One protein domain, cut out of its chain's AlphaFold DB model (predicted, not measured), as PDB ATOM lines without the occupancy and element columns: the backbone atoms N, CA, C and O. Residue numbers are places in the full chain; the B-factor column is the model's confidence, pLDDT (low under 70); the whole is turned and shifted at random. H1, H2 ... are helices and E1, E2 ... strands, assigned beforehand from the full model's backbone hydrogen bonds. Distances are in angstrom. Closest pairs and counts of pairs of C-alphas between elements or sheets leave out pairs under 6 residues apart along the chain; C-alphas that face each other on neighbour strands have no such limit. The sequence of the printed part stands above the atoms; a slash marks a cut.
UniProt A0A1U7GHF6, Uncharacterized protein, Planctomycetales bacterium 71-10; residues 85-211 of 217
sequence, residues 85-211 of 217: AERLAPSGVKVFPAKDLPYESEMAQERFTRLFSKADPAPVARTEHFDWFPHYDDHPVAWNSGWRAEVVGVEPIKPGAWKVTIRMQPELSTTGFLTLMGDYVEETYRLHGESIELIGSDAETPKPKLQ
ATOM      1  N   ALA A  85     205.175 304.393 206.011       34.62
ATOM      2  CA  ALA A  85     204.914 304.415 207.452       34.62
ATOM      3  C   ALA A  85     204.622 303.030 208.078       34.62
ATOM      4  O   ALA A  85     205.027 302.777 209.207       34.62
ATOM      5  N   GLU A  86     203.974 302.106 207.358       36.00
ATOM      6  CA  GLU A  86     203.742 300.724 207.818       36.00
ATOM      7  C   GLU A  86     204.941 299.800 207.560       36.00
ATOM      8  O   GLU A  86     205.093 298.782 208.232       36.00
ATOM      9  N   ARG A  87     205.810 300.144 206.599       37.59
ATOM     10  CA  ARG A  87     207.127 299.502 206.414       37.59
ATOM     11  C   ARG A  87     208.151 299.938 207.465       37.59
ATOM     12  O   ARG A  87     209.095 299.199 207.716       37.59
ATOM     13  N   LEU A  88     207.954 301.123 208.038       38.34
ATOM     14  CA  LEU A  88     208.770 301.726 209.092       38.34
ATOM     15  C   LEU A  88     208.284 301.376 210.508       38.34
ATOM     16  O   LEU A  88     208.933 301.754 211.476       38.34
ATOM     17  N   ALA A  89     207.160 300.663 210.658       37.84
ATOM     18  CA  ALA A  89     206.744 300.176 211.968       37.84
ATOM     19  C   ALA A  89     207.810 299.186 212.483       37.84
ATOM     20  O   ALA A  89     208.069 298.187 211.802       37.84
ATOM     21  N   PRO A  90     208.447 299.439 213.644       48.97
ATOM     22  CA  PRO A  90     209.518 298.587 214.138       48.97
ATOM     23  C   PRO A  90     208.994 297.163 214.306       48.97
ATOM     24  O   PRO A  90     208.014 296.914 215.013       48.97
ATOM     25  N   SER A  91     209.638 296.220 213.625       54.44
ATOM     26  CA  SER A  91     209.215 294.824 213.561       54.44
ATOM     27  C   SER A  91     209.613 294.040 214.816       54.44
ATOM     28  O   SER A  91     210.244 293.000 214.719       54.44
ATOM     29  N   GLY A  92     209.249 294.523 216.009       65.69
ATOM     30  CA  GLY A  92     209.531 293.842 217.280       65.69
ATOM     31  C   GLY A  92     210.983 293.352 217.405       65.69
ATOM     32  O   GLY A  92     211.916 294.002 216.925       65.69
ATOM     33  N   VAL A  93     211.165 292.192 218.042       74.12
ATOM     34  CA  VAL A  93     212.442 291.467 218.071       74.12
ATOM     35  C   VAL A  93     212.338 290.186 217.247       74.12
ATOM     36  O   VAL A  93     211.496 289.326 217.528       74.12
ATOM     37  N   LYS A  94     213.252 290.008 216.291       78.94
ATOM     38  CA  LYS A  94     213.473 288.733 215.598       78.94
ATOM     39  C   LYS A  94     214.564 287.941 216.300       78.94
ATOM     40  O   LYS A  94     215.709 288.380 216.347       78.94
ATOM     41  N   VAL A  95     214.212 286.770 216.822       79.31
ATOM     42  CA  VAL A  95     215.135 285.895 217.552       79.31
ATOM     43  C   VAL A  95     215.589 284.747 216.655       79.31
ATOM     44  O   VAL A  95     214.766 284.020 216.101       79.31
ATOM     45  N   PHE A  96     216.901 284.578 216.529       81.38
ATOM     46  CA  PHE A  96     217.542 283.493 215.804       81.38
ATOM     47  C   PHE A  96     218.028 282.437 216.810       81.38
ATOM     48  O   PHE A  96     218.849 282.762 217.671       81.38
ATOM     49  N   PRO A  97     217.517 281.196 216.740       78.50
ATOM     50  CA  PRO A  97     217.909 280.129 217.653       78.50
ATOM     51  C   PRO A  97     219.340 279.643 217.386       78.50
ATOM     52  O   PRO A  97     219.765 279.558 216.229       78.50
ATOM     53  N   ALA A  98     220.047 279.243 218.445       80.69
ATOM     54  CA  ALA A  98     221.258 278.442 218.329       80.69
ATOM     55  C   ALA A  98     220.919 277.076 217.721       80.69
ATOM     56  O   ALA A  98     219.839 276.519 217.953       80.69
ATOM     57  N   LYS A  99     221.864 276.535 216.953       81.50
ATOM     58  CA  LYS A  99     221.771 275.206 216.340       81.50
ATOM     59  C   LYS A  99     222.467 274.167 217.215       81.50
ATOM     60  O   LYS A  99     223.298 274.516 218.047       81.50
ATOM     61  N   ASP A 100     222.132 272.900 216.987       83.06
ATOM     62  CA  ASP A 100     222.840 271.740 217.543       83.06
ATOM     63  C   ASP A 100     222.871 271.685 219.086       83.06
ATOM     64  O   ASP A 100     223.829 271.207 219.694       83.06
ATOM     65  N   LEU A 101     221.805 272.169 219.735       76.94
ATOM     66  CA  LEU A 101     221.637 272.082 221.185       76.94
ATOM     67  C   LEU A 101     221.124 270.695 221.618       76.94
ATOM     68  O   LEU A 101     220.362 270.059 220.890       76.94
ATOM     69  N   PRO A 102     221.462 270.231 222.836       84.19
ATOM     70  CA  PRO A 102     220.763 269.113 223.460       84.19
ATOM     71  C   PRO A 102     219.257 269.391 223.573       84.19
ATOM     72  O   PRO A 102     218.857 270.526 223.831       84.19
ATOM     73  N   TYR A 103     218.432 268.345 223.471       82.38
ATOM     74  CA  TYR A 103     216.965 268.450 223.436       82.38
ATOM     75  C   TYR A 103     216.360 269.335 224.543       82.38
ATOM     76  O   TYR A 103     215.511 270.179 224.280       82.38
ATOM     77  N   GLU A 104     216.807 269.196 225.796       84.62
ATOM     78  CA  GLU A 104     216.275 270.017 226.895       84.62
ATOM     79  C   GLU A 104     216.625 271.509 226.750       84.62
ATOM     80  O   GLU A 104     215.790 272.372 227.036       84.62
ATOM     81  N   SER A 105     217.829 271.818 226.260       86.31
ATOM     82  CA  SER A 105     218.261 273.186 225.958       86.31
ATOM     83  C   SER A 105     217.506 273.763 224.758       86.31
ATOM     84  O   SER A 105     217.183 274.949 224.755       86.31
ATOM     85  N   GLU A 106     217.171 272.939 223.764       86.00
ATOM     86  CA  GLU A 106     216.333 273.332 222.627       86.00
ATOM     87  C   GLU A 106     214.919 273.719 223.090       86.00
ATOM     88  O   GLU A 106     214.450 274.819 222.798       86.00
ATOM     89  N   MET A 107     214.287 272.899 223.936       88.81
ATOM     90  CA  MET A 107     212.978 273.210 224.531       88.81
ATOM     91  C   MET A 107     213.003 274.503 225.368       88.81
ATOM     92  O   MET A 107     212.037 275.277 225.380       88.81
ATOM     93  N   ALA A 108     214.100 274.754 226.090       88.62
ATOM     94  CA  ALA A 108     214.298 275.994 226.834       88.62
ATOM     95  C   ALA A 108     214.462 277.202 225.897       88.62
ATOM     96  O   ALA A 108     213.853 278.248 226.133       88.62
ATOM     97  N   GLN A 109     215.223 277.051 224.812       90.19
ATOM     98  CA  GLN A 109     215.417 278.075 223.788       90.19
ATOM     99  C   GLN A 109     214.114 278.445 223.075       90.19
ATOM    100  O   GLN A 109     213.830 279.631 222.900       90.19
ATOM    101  N   GLU A 110     213.312 277.460 222.674       88.31
ATOM    102  CA  GLU A 110     212.008 277.692 222.046       88.31
ATOM    103  C   GLU A 110     211.087 278.489 222.973       88.31
ATOM    104  O   GLU A 110     210.458 279.472 222.565       88.31
ATOM    105  N   ARG A 111     211.052 278.109 224.257       86.94
ATOM    106  CA  ARG A 111     210.265 278.818 225.268       86.94
ATOM    107  C   ARG A 111     210.759 280.242 225.474       86.94
ATOM    108  O   ARG A 111     209.943 281.163 225.495       86.94
ATOM    109  N   PHE A 112     212.070 280.420 225.616       89.12
ATOM    110  CA  PHE A 112     212.680 281.737 225.734       89.12
ATOM    111  C   PHE A 112     212.318 282.609 224.533       89.12
ATOM    112  O   PHE A 112     211.799 283.703 224.718       89.12
ATOM    113  N   THR A 113     212.502 282.095 223.316       86.44
ATOM    114  CA  THR A 113     212.213 282.801 222.062       86.44
ATOM    115  C   THR A 113     210.761 283.272 222.015       86.44
ATOM    116  O   THR A 113     210.496 284.448 221.772       86.44
ATOM    117  N   ARG A 114     209.812 282.386 222.342       85.94
ATOM    118  CA  ARG A 114     208.383 282.724 222.413       85.94
ATOM    119  C   ARG A 114     208.092 283.848 223.413       85.94
ATOM    120  O   ARG A 114     207.294 284.736 223.114       85.94
ATOM    121  N   LEU A 115     208.687 283.791 224.606       80.94
ATOM    122  CA  LEU A 115     208.477 284.791 225.657       80.94
ATOM    123  C   LEU A 115     209.131 286.130 225.299       80.94
ATOM    124  O   LEU A 115     208.491 287.172 225.430       80.94
ATOM    125  N   PHE A 116     210.359 286.094 224.787       83.75
ATOM    126  CA  PHE A 116     211.134 287.275 224.423       83.75
ATOM    127  C   PHE A 116     210.514 288.029 223.244       83.75
ATOM    128  O   PHE A 116     210.344 289.240 223.318       83.75
ATOM    129  N   SER A 117     210.059 287.327 222.198       77.25
ATOM    130  CA  SER A 117     209.340 287.963 221.084       77.25
ATOM    131  C   SER A 117     208.026 288.627 221.511       77.25
ATOM    132  O   SER A 117     207.568 289.550 220.842       77.25
ATOM    133  N   LYS A 118     207.403 288.166 222.605       73.25
ATOM    134  CA  LYS A 118     206.156 288.742 223.128       73.25
ATOM    135  C   LYS A 118     206.402 289.940 224.047       73.25
ATOM    136  O   LYS A 118     205.595 290.867 224.053       73.25
ATOM    137  N   ALA A 119     207.452 289.887 224.858       71.88
ATOM    138  CA  ALA A 119     207.687 290.828 225.945       71.88
ATOM    139  C   ALA A 119     209.187 291.103 226.122       71.88
ATOM    140  O   ALA A 119     209.757 290.815 227.172       71.88
ATOM    141  N   ASP A 120     209.820 291.652 225.085       74.56
ATOM    142  CA  ASP A 120     211.181 292.181 225.176       74.56
ATOM    143  C   ASP A 120     211.246 293.264 226.273       74.56
ATOM    144  O   ASP A 120     210.525 294.263 226.175       74.56
ATOM    145  N   PRO A 121     212.089 293.096 227.312       66.00
ATOM    146  CA  PRO A 121     212.223 294.073 228.393       66.00
ATOM    147  C   PRO A 121     212.767 295.433 227.951       66.00
ATOM    148  O   PRO A 121     212.592 296.408 228.678       66.00
ATOM    149  N   ALA A 122     213.424 295.498 226.790       70.00
ATOM    150  CA  ALA A 122     213.950 296.721 226.192       70.00
ATOM    151  C   ALA A 122     214.694 297.658 227.166       70.00
ATOM    152  O   ALA A 122     214.280 298.806 227.353       70.00
ATOM    153  N   PRO A 123     215.789 297.193 227.801       71.62
ATOM    154  CA  PRO A 123     216.546 298.018 228.734       71.62
ATOM    155  C   PRO A 123     217.121 299.255 228.031       71.62
ATOM    156  O   PRO A 123     217.656 299.162 226.928       71.62
ATOM    157  N   VAL A 124     217.049 300.411 228.699       73.62
ATOM    158  CA  VAL A 124     217.484 301.710 228.147       73.62
ATOM    159  C   VAL A 124     218.947 301.673 227.700       73.62
ATOM    160  O   VAL A 124     219.257 302.109 226.593       73.62
ATOM    161  N   ALA A 125     219.818 301.052 228.500       71.88
ATOM    162  CA  ALA A 125     221.244 300.925 228.205       71.88
ATOM    163  C   ALA A 125     221.520 300.231 226.859       71.88
ATOM    164  O   ALA A 125     222.472 300.583 226.168       71.88
ATOM    165  N   ARG A 126     220.674 299.275 226.439       84.06
ATOM    166  CA  ARG A 126     220.818 298.613 225.133       84.06
ATOM    167  C   ARG A 126     220.636 299.601 223.992       84.06
ATOM    168  O   ARG A 126     221.314 299.487 222.984       84.06
ATOM    169  N   THR A 127     219.712 300.543 224.128       76.88
ATOM    170  CA  THR A 127     219.510 301.589 223.128       76.88
ATOM    171  C   THR A 127     220.674 302.574 223.136       76.88
ATOM    172  O   THR A 127     221.241 302.814 222.075       76.88
ATOM    173  N   GLU A 128     221.079 303.043 224.317       79.56
ATOM    174  CA  GLU A 128     222.208 303.975 224.486       79.56
ATOM    175  C   GLU A 128     223.521 303.409 223.923       79.56
ATOM    176  O   GLU A 128     224.327 304.142 223.351       79.56
ATOM    177  N   HIS A 129     223.722 302.087 224.005       82.00
ATOM    178  CA  HIS A 129     224.878 301.415 223.411       82.00
ATOM    179  C   HIS A 129     225.039 301.720 221.916       82.00
ATOM    180  O   HIS A 129     226.163 301.841 221.435       82.00
ATOM    181  N   PHE A 130     223.933 301.860 221.184       78.50
ATOM    182  CA  PHE A 130     223.938 302.124 219.746       78.50
ATOM    183  C   PHE A 130     223.747 303.609 219.406       78.50
ATOM    184  O   PHE A 130     223.537 303.921 218.238       78.50
ATOM    185  N   ASP A 131     223.882 304.540 220.360       76.56
ATOM    186  CA  ASP A 131     223.778 305.989 220.093       76.56
ATOM    187  C   ASP A 131     224.882 306.512 219.160       76.56
ATOM    188  O   ASP A 131     224.743 307.563 218.534       76.56
ATOM    189  N   TRP A 132     225.990 305.773 219.037       71.81
ATOM    190  CA  TRP A 132     227.024 306.060 218.043       71.81
ATOM    191  C   TRP A 132     226.526 305.848 216.608       71.81
ATOM    192  O   TRP A 132     227.086 306.430 215.677       71.81
ATOM    193  N   PHE A 133     225.503 305.008 216.419       66.81
ATOM    194  CA  PHE A 133     224.907 304.731 215.124       66.81
ATOM    195  C   PHE A 133     223.942 305.875 214.777       66.81
ATOM    196  O   PHE A 133     222.935 306.050 215.466       66.81
ATOM    197  N   PRO A 134     224.224 306.680 213.732       58.31
ATOM    198  CA  PRO A 134     223.373 307.809 213.383       58.31
ATOM    199  C   PRO A 134     221.932 307.346 213.168       58.31
ATOM    200  O   PRO A 134     221.688 306.314 212.542       58.31
ATOM    201  N   HIS A 135     220.970 308.113 213.685       58.44
ATOM    202  CA  HIS A 135     219.542 307.880 213.480       58.44
ATOM    203  C   HIS A 135     219.203 308.050 211.989       58.44
ATOM    204  O   HIS A 135     218.844 309.127 211.523       58.44
ATOM    205  N   TYR A 136     219.393 306.986 211.215       52.66
ATOM    206  CA  TYR A 136     219.249 306.957 209.764       52.66
ATOM    207  C   TYR A 136     217.793 306.780 209.309       52.66
ATOM    208  O   TYR A 136     217.539 306.159 208.280       52.66
ATOM    209  N   ASP A 137     216.834 307.371 210.026       46.66
ATOM    210  CA  ASP A 137     215.474 307.529 209.489       46.66
ATOM    211  C   ASP A 137     215.502 308.330 208.166       46.66
ATOM    212  O   ASP A 137     214.651 308.133 207.302       46.66
ATOM    213  N   ASP A 138     216.551 309.141 207.963       47.56
ATOM    214  CA  ASP A 138     216.782 309.953 206.764       47.56
ATOM    215  C   ASP A 138     217.850 309.386 205.797       47.56
ATOM    216  O   ASP A 138     218.218 310.058 204.827       47.56
ATOM    217  N   HIS A 139     218.386 308.172 206.016       50.59
ATOM    218  CA  HIS A 139     219.383 307.610 205.091       50.59
ATOM    219  C   HIS A 139     218.720 306.803 203.977       50.59
ATOM    220  O   HIS A 139     218.050 305.806 204.250       50.59
ATOM    221  N   PRO A 140     218.971 307.132 202.700       52.53
ATOM    222  CA  PRO A 140     218.324 306.440 201.591       52.53
ATOM    223  C   PRO A 140     218.762 304.971 201.451       52.53
ATOM    224  O   PRO A 140     218.084 304.202 200.778       52.53
ATOM    225  N   VAL A 141     219.880 304.567 202.072       56.28
ATOM    226  CA  VAL A 141     220.506 303.252 201.834       56.28
ATOM    227  C   VAL A 141     220.162 302.198 202.888       56.28
ATOM    228  O   VAL A 141     220.004 301.031 202.526       56.28
ATOM    229  N   ALA A 142     220.035 302.573 204.165       61.59
ATOM    230  CA  ALA A 142     219.709 301.633 205.234       61.59
ATOM    231  C   ALA A 142     219.000 302.324 206.398       61.59
ATOM    232  O   ALA A 142     219.436 303.389 206.823       61.59
ATOM    233  N   TRP A 143     217.972 301.681 206.943       65.50
ATOM    234  CA  TRP A 143     217.239 302.151 208.117       65.50
ATOM    235  C   TRP A 143     217.073 301.019 209.130       65.50
ATOM    236  O   TRP A 143     217.125 299.832 208.786       65.50
ATOM    237  N   ASN A 144     216.870 301.384 210.394       71.94
ATOM    238  CA  ASN A 144     216.557 300.416 211.435       71.94
ATOM    239  C   ASN A 144     215.111 299.923 211.261       71.94
ATOM    240  O   ASN A 144     214.167 300.707 211.297       71.94
ATOM    241  N   SER A 145     214.936 298.618 211.076       70.25
ATOM    242  CA  SER A 145     213.628 297.970 210.943       70.25
ATOM    243  C   SER A 145     213.179 297.201 212.190       70.25
ATOM    244  O   SER A 145     212.099 296.606 212.177       70.25
ATOM    245  N   GLY A 146     213.977 297.180 213.261       77.12
ATOM    246  CA  GLY A 146     213.675 296.463 214.500       77.12
ATOM    247  C   GLY A 146     214.927 295.966 215.218       77.12
ATOM    248  O   GLY A 146     216.029 296.474 215.025       77.12
ATOM    249  N   TRP A 147     214.765 294.942 216.047       81.12
ATOM    250  CA  TRP A 147     215.882 294.315 216.746       81.12
ATOM    251  C   TRP A 147     216.091 292.887 216.272       81.12
ATOM    252  O   TRP A 147     215.145 292.117 216.100       81.12
ATOM    253  N   ARG A 148     217.356 292.517 216.127       84.62
ATOM    254  CA  ARG A 148     217.789 291.147 215.907       84.62
ATOM    255  C   ARG A 148     218.426 290.619 217.186       84.62
ATOM    256  O   ARG A 148     219.374 291.217 217.687       84.62
ATOM    257  N   ALA A 149     217.929 289.485 217.654       87.31
ATOM    258  CA  ALA A 149     218.510 288.700 218.731       87.31
ATOM    259  C   ALA A 149     219.064 287.389 218.169       87.31
ATOM    260  O   ALA A 149     218.393 286.735 217.377       87.31
ATOM    261  N   GLU A 150     220.237 286.958 218.602       89.31
ATOM    262  CA  GLU A 150     220.768 285.620 218.342       89.31
ATOM    263  C   GLU A 150     221.026 284.926 219.672       89.31
ATOM    264  O   GLU A 150     221.726 285.473 220.521       89.31
ATOM    265  N   VAL A 151     220.465 283.735 219.869       88.25
ATOM    266  CA  VAL A 151     220.781 282.923 221.046       88.25
ATOM    267  C   VAL A 151     222.165 282.322 220.846       88.25
ATOM    268  O   VAL A 151     222.402 281.618 219.870       88.25
ATOM    269  N   VAL A 152     223.079 282.602 221.774       91.75
ATOM    270  CA  VAL A 152     224.471 282.127 221.718       91.75
ATOM    271  C   VAL A 152     224.806 281.132 222.826       91.75
ATOM    272  O   VAL A 152     225.834 280.464 222.753       91.75
ATOM    273  N   GLY A 153     223.944 280.993 223.838       88.50
ATOM    274  CA  GLY A 153     224.137 280.021 224.910       88.50
ATOM    275  C   GLY A 153     222.852 279.705 225.664       88.50
ATOM    276  O   GLY A 153     222.035 280.593 225.912       88.50
ATOM    277  N   VAL A 154     222.689 278.434 226.041       92.44
ATOM    278  CA  VAL A 154     221.579 277.943 226.868       92.44
ATOM    279  C   VAL A 154     222.122 276.934 227.874       92.44
ATOM    280  O   VAL A 154     222.498 275.820 227.513       92.44
ATOM    281  N   GLU A 155     222.162 277.331 229.142       93.94
ATOM    282  CA  GLU A 155     222.792 276.569 230.220       93.94
ATOM    283  C   GLU A 155     221.777 276.286 231.340       93.94
ATOM    284  O   GLU A 155     221.079 277.204 231.785       93.94
ATOM    285  N   PRO A 156     221.670 275.044 231.842       93.19
ATOM    286  CA  PRO A 156     220.825 274.760 232.994       93.19
ATOM    287  C   PRO A 156     221.439 275.367 234.262       93.19
ATOM    288  O   PRO A 156     222.626 275.210 234.533       93.19
ATOM    289  N   ILE A 157     220.616 276.031 235.076       91.56
ATOM    290  CA  ILE A 157     221.025 276.527 236.403       91.56
ATOM    291  C   ILE A 157     220.641 275.500 237.473       91.56
ATOM    292  O   ILE A 157     221.426 275.153 238.352       91.56
ATOM    293  N   LYS A 158     219.387 275.045 237.417       88.00
ATOM    294  CA  LYS A 158     218.769 274.051 238.303       88.00
ATOM    295  C   LYS A 158     217.533 273.477 237.595       88.00
ATOM    296  O   LYS A 158     217.124 274.047 236.582       88.00
ATOM    297  N   PRO A 159     216.891 272.411 238.104       84.31
ATOM    298  CA  PRO A 159     215.706 271.848 237.461       84.31
ATOM    299  C   PRO A 159     214.645 272.918 237.159       84.31
ATOM    300  O   PRO A 159     214.210 273.642 238.054       84.31
ATOM    301  N   GLY A 160     214.269 273.044 235.881       83.38
ATOM    302  CA  GLY A 160     213.273 274.010 235.404       83.38
ATOM    303  C   GLY A 160     213.739 275.471 235.294       83.38
ATOM    304  O   GLY A 160     212.913 276.327 234.967       83.38
ATOM    305  N   ALA A 161     215.018 275.773 235.546       90.94
ATOM    306  CA  ALA A 161     215.589 277.113 235.419       90.94
ATOM    307  C   ALA A 161     216.817 277.116 234.502       90.94
ATOM    308  O   ALA A 161     217.755 276.339 234.694       90.94
ATOM    309  N   TRP A 162     216.833 278.055 233.563       93.94
ATOM    310  CA  TRP A 162     217.845 278.153 232.520       93.94
ATOM    311  C   TRP A 162     218.451 279.548 232.489       93.94
ATOM    312  O   TRP A 162     217.782 280.542 232.776       93.94
ATOM    313  N   LYS A 163     219.722 279.608 232.122       95.50
ATOM    314  CA  LYS A 163     220.431 280.818 231.744       95.50
ATOM    315  C   LYS A 163     220.492 280.842 230.222       95.50
ATOM    316  O   LYS A 163     220.978 279.889 229.617       95.50
ATOM    317  N   VAL A 164     219.984 281.905 229.616       93.12
ATOM    318  CA  VAL A 164     219.982 282.097 228.164       93.12
ATOM    319  C   VAL A 164     220.781 283.349 227.851       93.12
ATOM    320  O   VAL A 164     220.445 284.424 228.342       93.12
ATOM    321  N   THR A 165     221.834 283.218 227.054       95.06
ATOM    322  CA  THR A 165     222.648 284.347 226.597       95.06
ATOM    323  C   THR A 165     222.303 284.651 225.149       95.06
ATOM    324  O   THR A 165     222.286 283.749 224.305       95.06
ATOM    325  N   ILE A 166     222.024 285.920 224.865       92.50
ATOM    326  CA  ILE A 166     221.709 286.415 223.529       92.50
ATOM    327  C   ILE A 166     222.656 287.534 223.119       92.50
ATOM    328  O   ILE A 166     223.138 288.291 223.959       92.50
ATOM    329  N   ARG A 167     222.860 287.680 221.811       92.56
ATOM    330  CA  ARG A 167     223.440 288.872 221.195       92.56
ATOM    331  C   ARG A 167     222.346 289.675 220.522       92.56
ATOM    332  O   ARG A 167     221.610 289.143 219.698       92.56
ATOM    333  N   MET A 168     222.252 290.943 220.881       89.00
ATOM    334  CA  MET A 168     221.260 291.893 220.406       89.00
ATOM    335  C   MET A 168     221.923 292.958 219.547       89.00
ATOM    336  O   MET A 168     222.908 293.565 219.957       89.00
ATOM    337  N   GLN A 169     221.346 293.236 218.386       86.06
ATOM    338  CA  GLN A 169     221.781 294.324 217.515       86.06
ATOM    339  C   GLN A 169     220.591 294.907 216.744       86.06
ATOM    340  O   GLN A 169     219.579 294.216 216.567       86.06
ATOM    341  N   PRO A 170     220.682 296.152 216.252       80.25
ATOM    342  CA  PRO A 170     219.700 296.687 215.321       80.25
ATOM    343  C   PRO A 170     219.568 295.789 214.085       80.25
ATOM    344  O   PRO A 170     220.565 295.340 213.509       80.25
ATOM    345  N   GLU A 171     218.334 295.528 213.662       79.56
ATOM    346  CA  GLU A 171     218.071 294.909 212.369       79.56
ATOM    347  C   GLU A 171     217.988 296.002 211.309       79.56
ATOM    348  O   GLU A 171     217.129 296.879 211.369       79.56
ATOM    349  N   LEU A 172     218.876 295.935 210.323       75.06
ATOM    350  CA  LEU A 172     218.987 296.953 209.289       75.06
ATOM    351  C   LEU A 172     218.326 296.457 208.006       75.06
ATOM    352  O   LEU A 172     218.656 295.385 207.497       75.06
ATOM    353  N   SER A 173     217.402 297.254 207.483       70.06
ATOM    354  CA  SER A 173     216.800 297.060 206.166       70.06
ATOM    355  C   SER A 173     217.487 297.972 205.161       70.06
ATOM    356  O   SER A 173     217.778 299.120 205.481       70.06
ATOM    357  N   THR A 174     217.740 297.478 203.949       66.81
ATOM    358  CA  THR A 174     218.460 298.222 202.907       66.81
ATOM    359  C   THR A 174     217.726 298.167 201.575       66.81
ATOM    360  O   THR A 174     216.995 297.218 201.282       66.81
ATOM    361  N   THR A 175     217.950 299.170 200.728       58.84
ATOM    362  CA  THR A 175     217.555 299.124 199.312       58.84
ATOM    363  C   THR A 175     218.794 298.932 198.437       58.84
ATOM    364  O   THR A 175     219.340 299.875 197.881       58.84
ATOM    365  N   GLY A 176     219.263 297.687 198.314       52.28
ATOM    366  CA  GLY A 176     220.241 297.307 197.281       52.28
ATOM    367  C   GLY A 176     221.705 297.168 197.713       52.28
ATOM    368  O   GLY A 176     222.536 296.867 196.862       52.28
ATOM    369  N   PHE A 177     222.027 297.305 199.003       56.75
ATOM    370  CA  PHE A 177     223.376 297.060 199.537       56.75
ATOM    371  C   PHE A 177     223.361 295.993 200.632       56.75
ATOM    372  O   PHE A 177     222.389 295.863 201.376       56.75
ATOM    373  N   LEU A 178     224.453 295.238 200.757       52.75
ATOM    374  CA  LEU A 178     224.644 294.333 201.885       52.75
ATOM    375  C   LEU A 178     225.135 295.155 203.084       52.75
ATOM    376  O   LEU A 178     226.295 295.556 203.118       52.75
ATOM    377  N   THR A 179     224.263 295.420 204.055       56.28
ATOM    378  CA  THR A 179     224.663 296.085 205.299       56.28
ATOM    379  C   THR A 179     225.086 295.055 206.340       56.28
ATOM    380  O   THR A 179     224.351 294.115 206.630       56.28
ATOM    381  N   LEU A 180     226.275 295.243 206.910       60.19
ATOM    382  CA  LEU A 180     226.810 294.429 207.997       60.19
ATOM    383  C   LEU A 180     226.906 295.300 209.252       60.19
ATOM    384  O   LEU A 180     227.657 296.268 209.263       60.19
ATOM    385  N   MET A 181     226.129 294.956 210.282       72.19
ATOM    386  CA  MET A 181     226.280 295.471 211.645       72.19
ATOM    387  C   MET A 181     227.051 294.422 212.442       72.19
ATOM    388  O   MET A 181     226.548 293.311 212.623       72.19
ATOM    389  N   GLY A 182     228.279 294.761 212.835       74.62
ATOM    390  CA  GLY A 182     229.141 293.891 213.637       74.62
ATOM    391  C   GLY A 182     229.037 294.135 215.142       74.62
ATOM    392  O   GLY A 182     229.385 293.244 215.914       74.62
ATOM    393  N   ASP A 183     228.582 295.322 215.551       84.00
ATOM    394  CA  ASP A 183     228.417 295.677 216.958       84.00
ATOM    395  C   ASP A 183     227.152 295.033 217.541       84.00
ATOM    396  O   ASP A 183     226.132 294.899 216.857       84.00
ATOM    397  N   TYR A 184     227.226 294.627 218.804       90.12
ATOM    398  CA  TYR A 184     226.150 293.932 219.501       90.12
ATOM    399  C   TYR A 184     226.224 294.171 221.009       90.12
ATOM    400  O   TYR A 184     227.296 294.378 221.578       90.12
ATOM    401  N   VAL A 185     225.082 294.033 221.673       90.62
ATOM    402  CA  VAL A 185     224.966 293.922 223.128       90.62
ATOM    403  C   VAL A 185     224.751 292.457 223.482       90.62
ATOM    404  O   VAL A 185     223.856 291.811 222.942       90.62
ATOM    405  N   GLU A 186     225.558 291.921 224.382       94.75
ATOM    406  CA  GLU A 186     225.329 290.616 224.982       94.75
ATOM    407  C   GLU A 186     224.453 290.774 226.226       94.75
ATOM    408  O   GLU A 186     224.776 291.513 227.158       94.75
ATOM    409  N   GLU A 187     223.324 290.073 226.243       92.75
ATOM    410  CA  GLU A 187     222.391 290.061 227.362       92.75
ATOM    411  C   GLU A 187     222.203 288.630 227.853       92.75
ATOM    412  O   GLU A 187     222.077 287.683 227.077       92.75
ATOM    413  N   THR A 188     222.181 288.463 229.168       93.94
ATOM    414  CA  THR A 188     221.961 287.183 229.828       93.94
ATOM    415  C   THR A 188     220.657 287.230 230.602       93.94
ATOM    416  O   THR A 188     220.444 288.093 231.456       93.94
ATOM    417  N   TYR A 189     219.811 286.246 230.338       92.38
ATOM    418  CA  TYR A 189     218.490 286.105 230.913       92.38
ATOM    419  C   TYR A 189     218.383 284.852 231.767       92.38
ATOM    420  O   TYR A 189     218.909 283.790 231.435       92.38
ATOM    421  N   ARG A 190     217.625 284.966 232.851       92.06
ATOM    422  CA  ARG A 190     217.102 283.834 233.602       92.06
ATOM    423  C   ARG A 190     215.719 283.489 233.063       92.06
ATOM    424  O   ARG A 190     214.804 284.303 233.147       92.06
ATOM    425  N   LEU A 191     215.567 282.272 232.556       90.94
ATOM    426  CA  LEU A 191     214.285 281.676 232.191       90.94
ATOM    427  C   LEU A 191     213.839 280.734 233.313       90.94
ATOM    428  O   LEU A 191     214.534 279.770 233.637       90.94
ATOM    429  N   HIS A 192     212.660 280.978 233.880       90.75
ATOM    430  CA  HIS A 192     212.055 280.089 234.870       90.75
ATOM    431  C   HIS A 192     210.539 280.031 234.676       90.75
ATOM    432  O   HIS A 192     209.848 281.048 234.763       90.75
ATOM    433  N   GLY A 193     210.006 278.837 234.401       87.00
ATOM    434  CA  GLY A 193     208.591 278.678 234.057       87.00
ATOM    435  C   GLY A 193     208.227 279.468 232.794       87.00
ATOM    436  O   GLY A 193     208.770 279.180 231.731       87.00
ATOM    437  N   GLU A 194     207.323 280.441 232.934       86.00
ATOM    438  CA  GLU A 194     206.873 281.376 231.882       86.00
ATOM    439  C   GLU A 194     207.389 282.811 232.107       86.00
ATOM    440  O   GLU A 194     206.828 283.777 231.598       86.00
ATOM    441  N   SER A 195     208.448 282.960 232.904       85.38
ATOM    442  CA  SER A 195     209.068 284.253 233.199       85.38
ATOM    443  C   SER A 195     210.483 284.326 232.638       85.38
ATOM    444  O   SER A 195     211.238 283.351 232.704       85.38
ATOM    445  N   ILE A 196     210.818 285.498 232.103       87.94
ATOM    446  CA  ILE A 196     212.169 285.883 231.704       87.94
ATOM    447  C   ILE A 196     212.600 287.089 232.535       87.94
ATOM    448  O   ILE A 196     211.803 287.985 232.804       87.94
ATOM    449  N   GLU A 197     213.859 287.106 232.944       89.38
ATOM    450  CA  GLU A 197     214.434 288.193 233.729       89.38
ATOM    451  C   GLU A 197     215.844 288.477 233.239       89.38
ATOM    452  O   GLU A 197     216.655 287.557 233.133       89.38
ATOM    453  N   LEU A 198     216.140 289.739 232.942       88.44
ATOM    454  CA  LEU A 198     217.489 290.169 232.606       88.44
ATOM    455  C   LEU A 198     218.362 290.100 233.866       88.44
ATOM    456  O   LEU A 198     218.069 290.766 234.856       88.44
ATOM    457  N   ILE A 199     219.427 289.301 233.826       90.62
ATOM    458  CA  ILE A 199     220.358 289.108 234.952       90.62
ATOM    459  C   ILE A 199     221.782 289.589 234.646       90.62
ATOM    460  O   ILE A 199     222.622 289.611 235.542       90.62
ATOM    461  N   GLY A 200     222.065 289.972 233.400       89.75
ATOM    462  CA  GLY A 200     223.335 290.568 233.003       89.75
ATOM    463  C   GLY A 200     223.242 291.198 231.620       89.75
ATOM    464  O   GLY A 200     222.514 290.703 230.766       89.75
ATOM    465  N   SER A 201     223.968 292.285 231.399       91.56
ATOM    466  CA  SER A 201     224.085 292.949 230.103       91.56
ATOM    467  C   SER A 201     225.457 293.599 230.008       91.56
ATOM    468  O   SER A 201     225.952 294.125 231.005       91.56
ATOM    469  N   ASP A 202     226.062 293.566 228.826       91.19
ATOM    470  CA  ASP A 202     227.312 294.271 228.542       91.19
ATOM    471  C   ASP A 202     227.098 295.608 227.808       91.19
ATOM    472  O   ASP A 202     228.050 296.165 227.265       91.19
ATOM    473  N   ALA A 203     225.870 296.141 227.805       86.50
ATOM    474  CA  ALA A 203     225.505 297.347 227.059       86.50
ATOM    475  C   ALA A 203     226.387 298.568 227.381       86.50
ATOM    476  O   ALA A 203     226.688 299.372 226.504       86.50
ATOM    477  N   GLU A 204     226.878 298.684 228.613       83.62
ATOM    478  CA  GLU A 204     227.780 299.768 229.030       83.62
ATOM    479  C   GLU A 204     229.234 299.570 228.563       83.62
ATOM    480  O   GLU A 204     230.077 300.444 228.759       83.62
ATOM    481  N   THR A 205     229.553 298.426 227.951       84.25
ATOM    482  CA  THR A 205     230.882 298.103 227.423       84.25
ATOM    483  C   THR A 205     230.909 298.355 225.913       84.25
ATOM    484  O   THR A 205     230.553 297.462 225.135       84.25
ATOM    485  N   PRO A 206     231.323 299.553 225.458       70.38
ATOM    486  CA  PRO A 206     231.372 299.869 224.038       70.38
ATOM    487  C   PRO A 206     232.374 298.964 223.319       70.38
ATOM    488  O   PRO A 206     233.470 298.696 223.823       70.38
ATOM    489  N   LYS A 207     232.025 298.530 222.104       79.38
ATOM    490  CA  LYS A 207     232.870 297.658 221.275       79.38
ATOM    491  C   LYS A 207     233.323 298.404 220.011       79.38
ATOM    492  O   LYS A 207     232.997 297.994 218.901       79.38
ATOM    493  N   PRO A 208     234.151 299.464 220.126       71.25
ATOM    494  CA  PRO A 208     234.474 300.362 219.009       71.25
ATOM    495  C   PRO A 208     235.147 299.673 217.815       71.25
ATOM    496  O   PRO A 208     235.067 300.155 216.696       71.25
ATOM    497  N   LYS A 209     235.798 298.523 218.023       74.00
ATOM    498  CA  LYS A 209     236.393 297.725 216.936       74.00
ATOM    499  C   LYS A 209     235.358 296.978 216.088       74.00
ATOM    500  O   LYS A 209     235.686 296.548 214.989       74.00
ATOM    501  N   LEU A 210     234.161 296.768 216.632       72.75
ATOM    502  CA  LEU A 210     233.029 296.131 215.962       72.75
ATOM    503  C   LEU A 210     232.055 297.161 215.382       72.75
ATOM    504  O   LEU A 210     231.198 296.799 214.577       72.75
ATOM    505  N   GLN A 211     232.223 298.436 215.749       71.19
ATOM    506  CA  GLN A 211     231.529 299.560 215.138       71.19
ATOM    507  C   GLN A 211     232.003 299.689 213.697       71.19
ATOM    508  O   GLN A 211     233.061 300.232 213.385       71.19
TER     509      GLN A 211
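This is residues 85 to 211 of the 217 residues of an uncharacterized protein of Planctomycetales bacterium 71-10 (UniProt A0A1U7GHF6). A long, strongly twisted sheet of five strands curls round helix H1, which packs on one face and comes near every strand; the small helix H2 is on the same face, toward E4. The long hairpin of E2 and E3 runs through the middle of the sheet and makes the longest axis. The printed part has 127 residues, with named elements in the order E1, H1, H2, E2, E3, E4, E5; the mixed sheet has the order E1, E2, E3, E4, E5, with E1 and E2 parallel and the other neighbours antiparallel. The class is mixed, helices and strands, and the whole is compact, with a radius of gyration of the C-alphas of 15.5 A and an elongated outline of 50 by 30 by 25 A.

E1 is residues 93 to 96, 9.7 A long, and begins at C-alpha 93 (212.442, 291.467, 218.071). H1 is residues 103 to 118, 23.0 A, and H2 residues 124 to 129, 8.8 A. E2, residues 142 to 158, spans 43.1 A and bends by 53 degrees at residue 155. E3 is residues 161 to 174, 38.9 A, and E4 residues 185 to 192, 22.3 A. E5, residues 195 to 201, is 17.6 A long and ends at C-alpha 201 (224.085, 292.949, 230.103).

E1 and E5 are the edge strands. E1 is parallel to E2 at 56 degrees, with N 94 and O 147 2.8 A apart, within hydrogen-bond range. E2 to E5 form a meander, each strand the antiparallel neighbour of the one before, in three hairpins: N 150 and O 167 are 2.8 A apart between E2 and E3, N 164 and O 189 2.8 A between E3 and E4, N 190 and O 197 2.8 A between E4 and E5. E1, H1, H2 and E2 make a strand-helix-strand unit, two parallel neighbour strands with helices between, and its crossover is left-handed. H1 and H2 are on the same face of the sheet, giving two layers, helices over one face. The closest C-alphas of H1 and E2 are those of Ser 105 and Val 154, 5.9 A; of H1 and E5, those of Leu 115 and Ile 196, 7.2 A. H2 has a height over the sheet of 4.8 A and lies over none of the strands; its closest C-alphas with E4 are those of Arg 126 and Val 185, 6.6 A. H1 and H2 are apart. In H1 and H2 every O i to N i+4 pair is within hydrogen-bond range.

The two C-alphas farthest apart, of Pro 140 and Pro 159, are 49.9 A from each other. The printed part has no cut. The link from H2 to E2, residues 130 to 141, is long. The mean pLDDT of the printed part is 77.3; residues 85 to 92, 121, 133 to 143 and 174 to 180 are under 70.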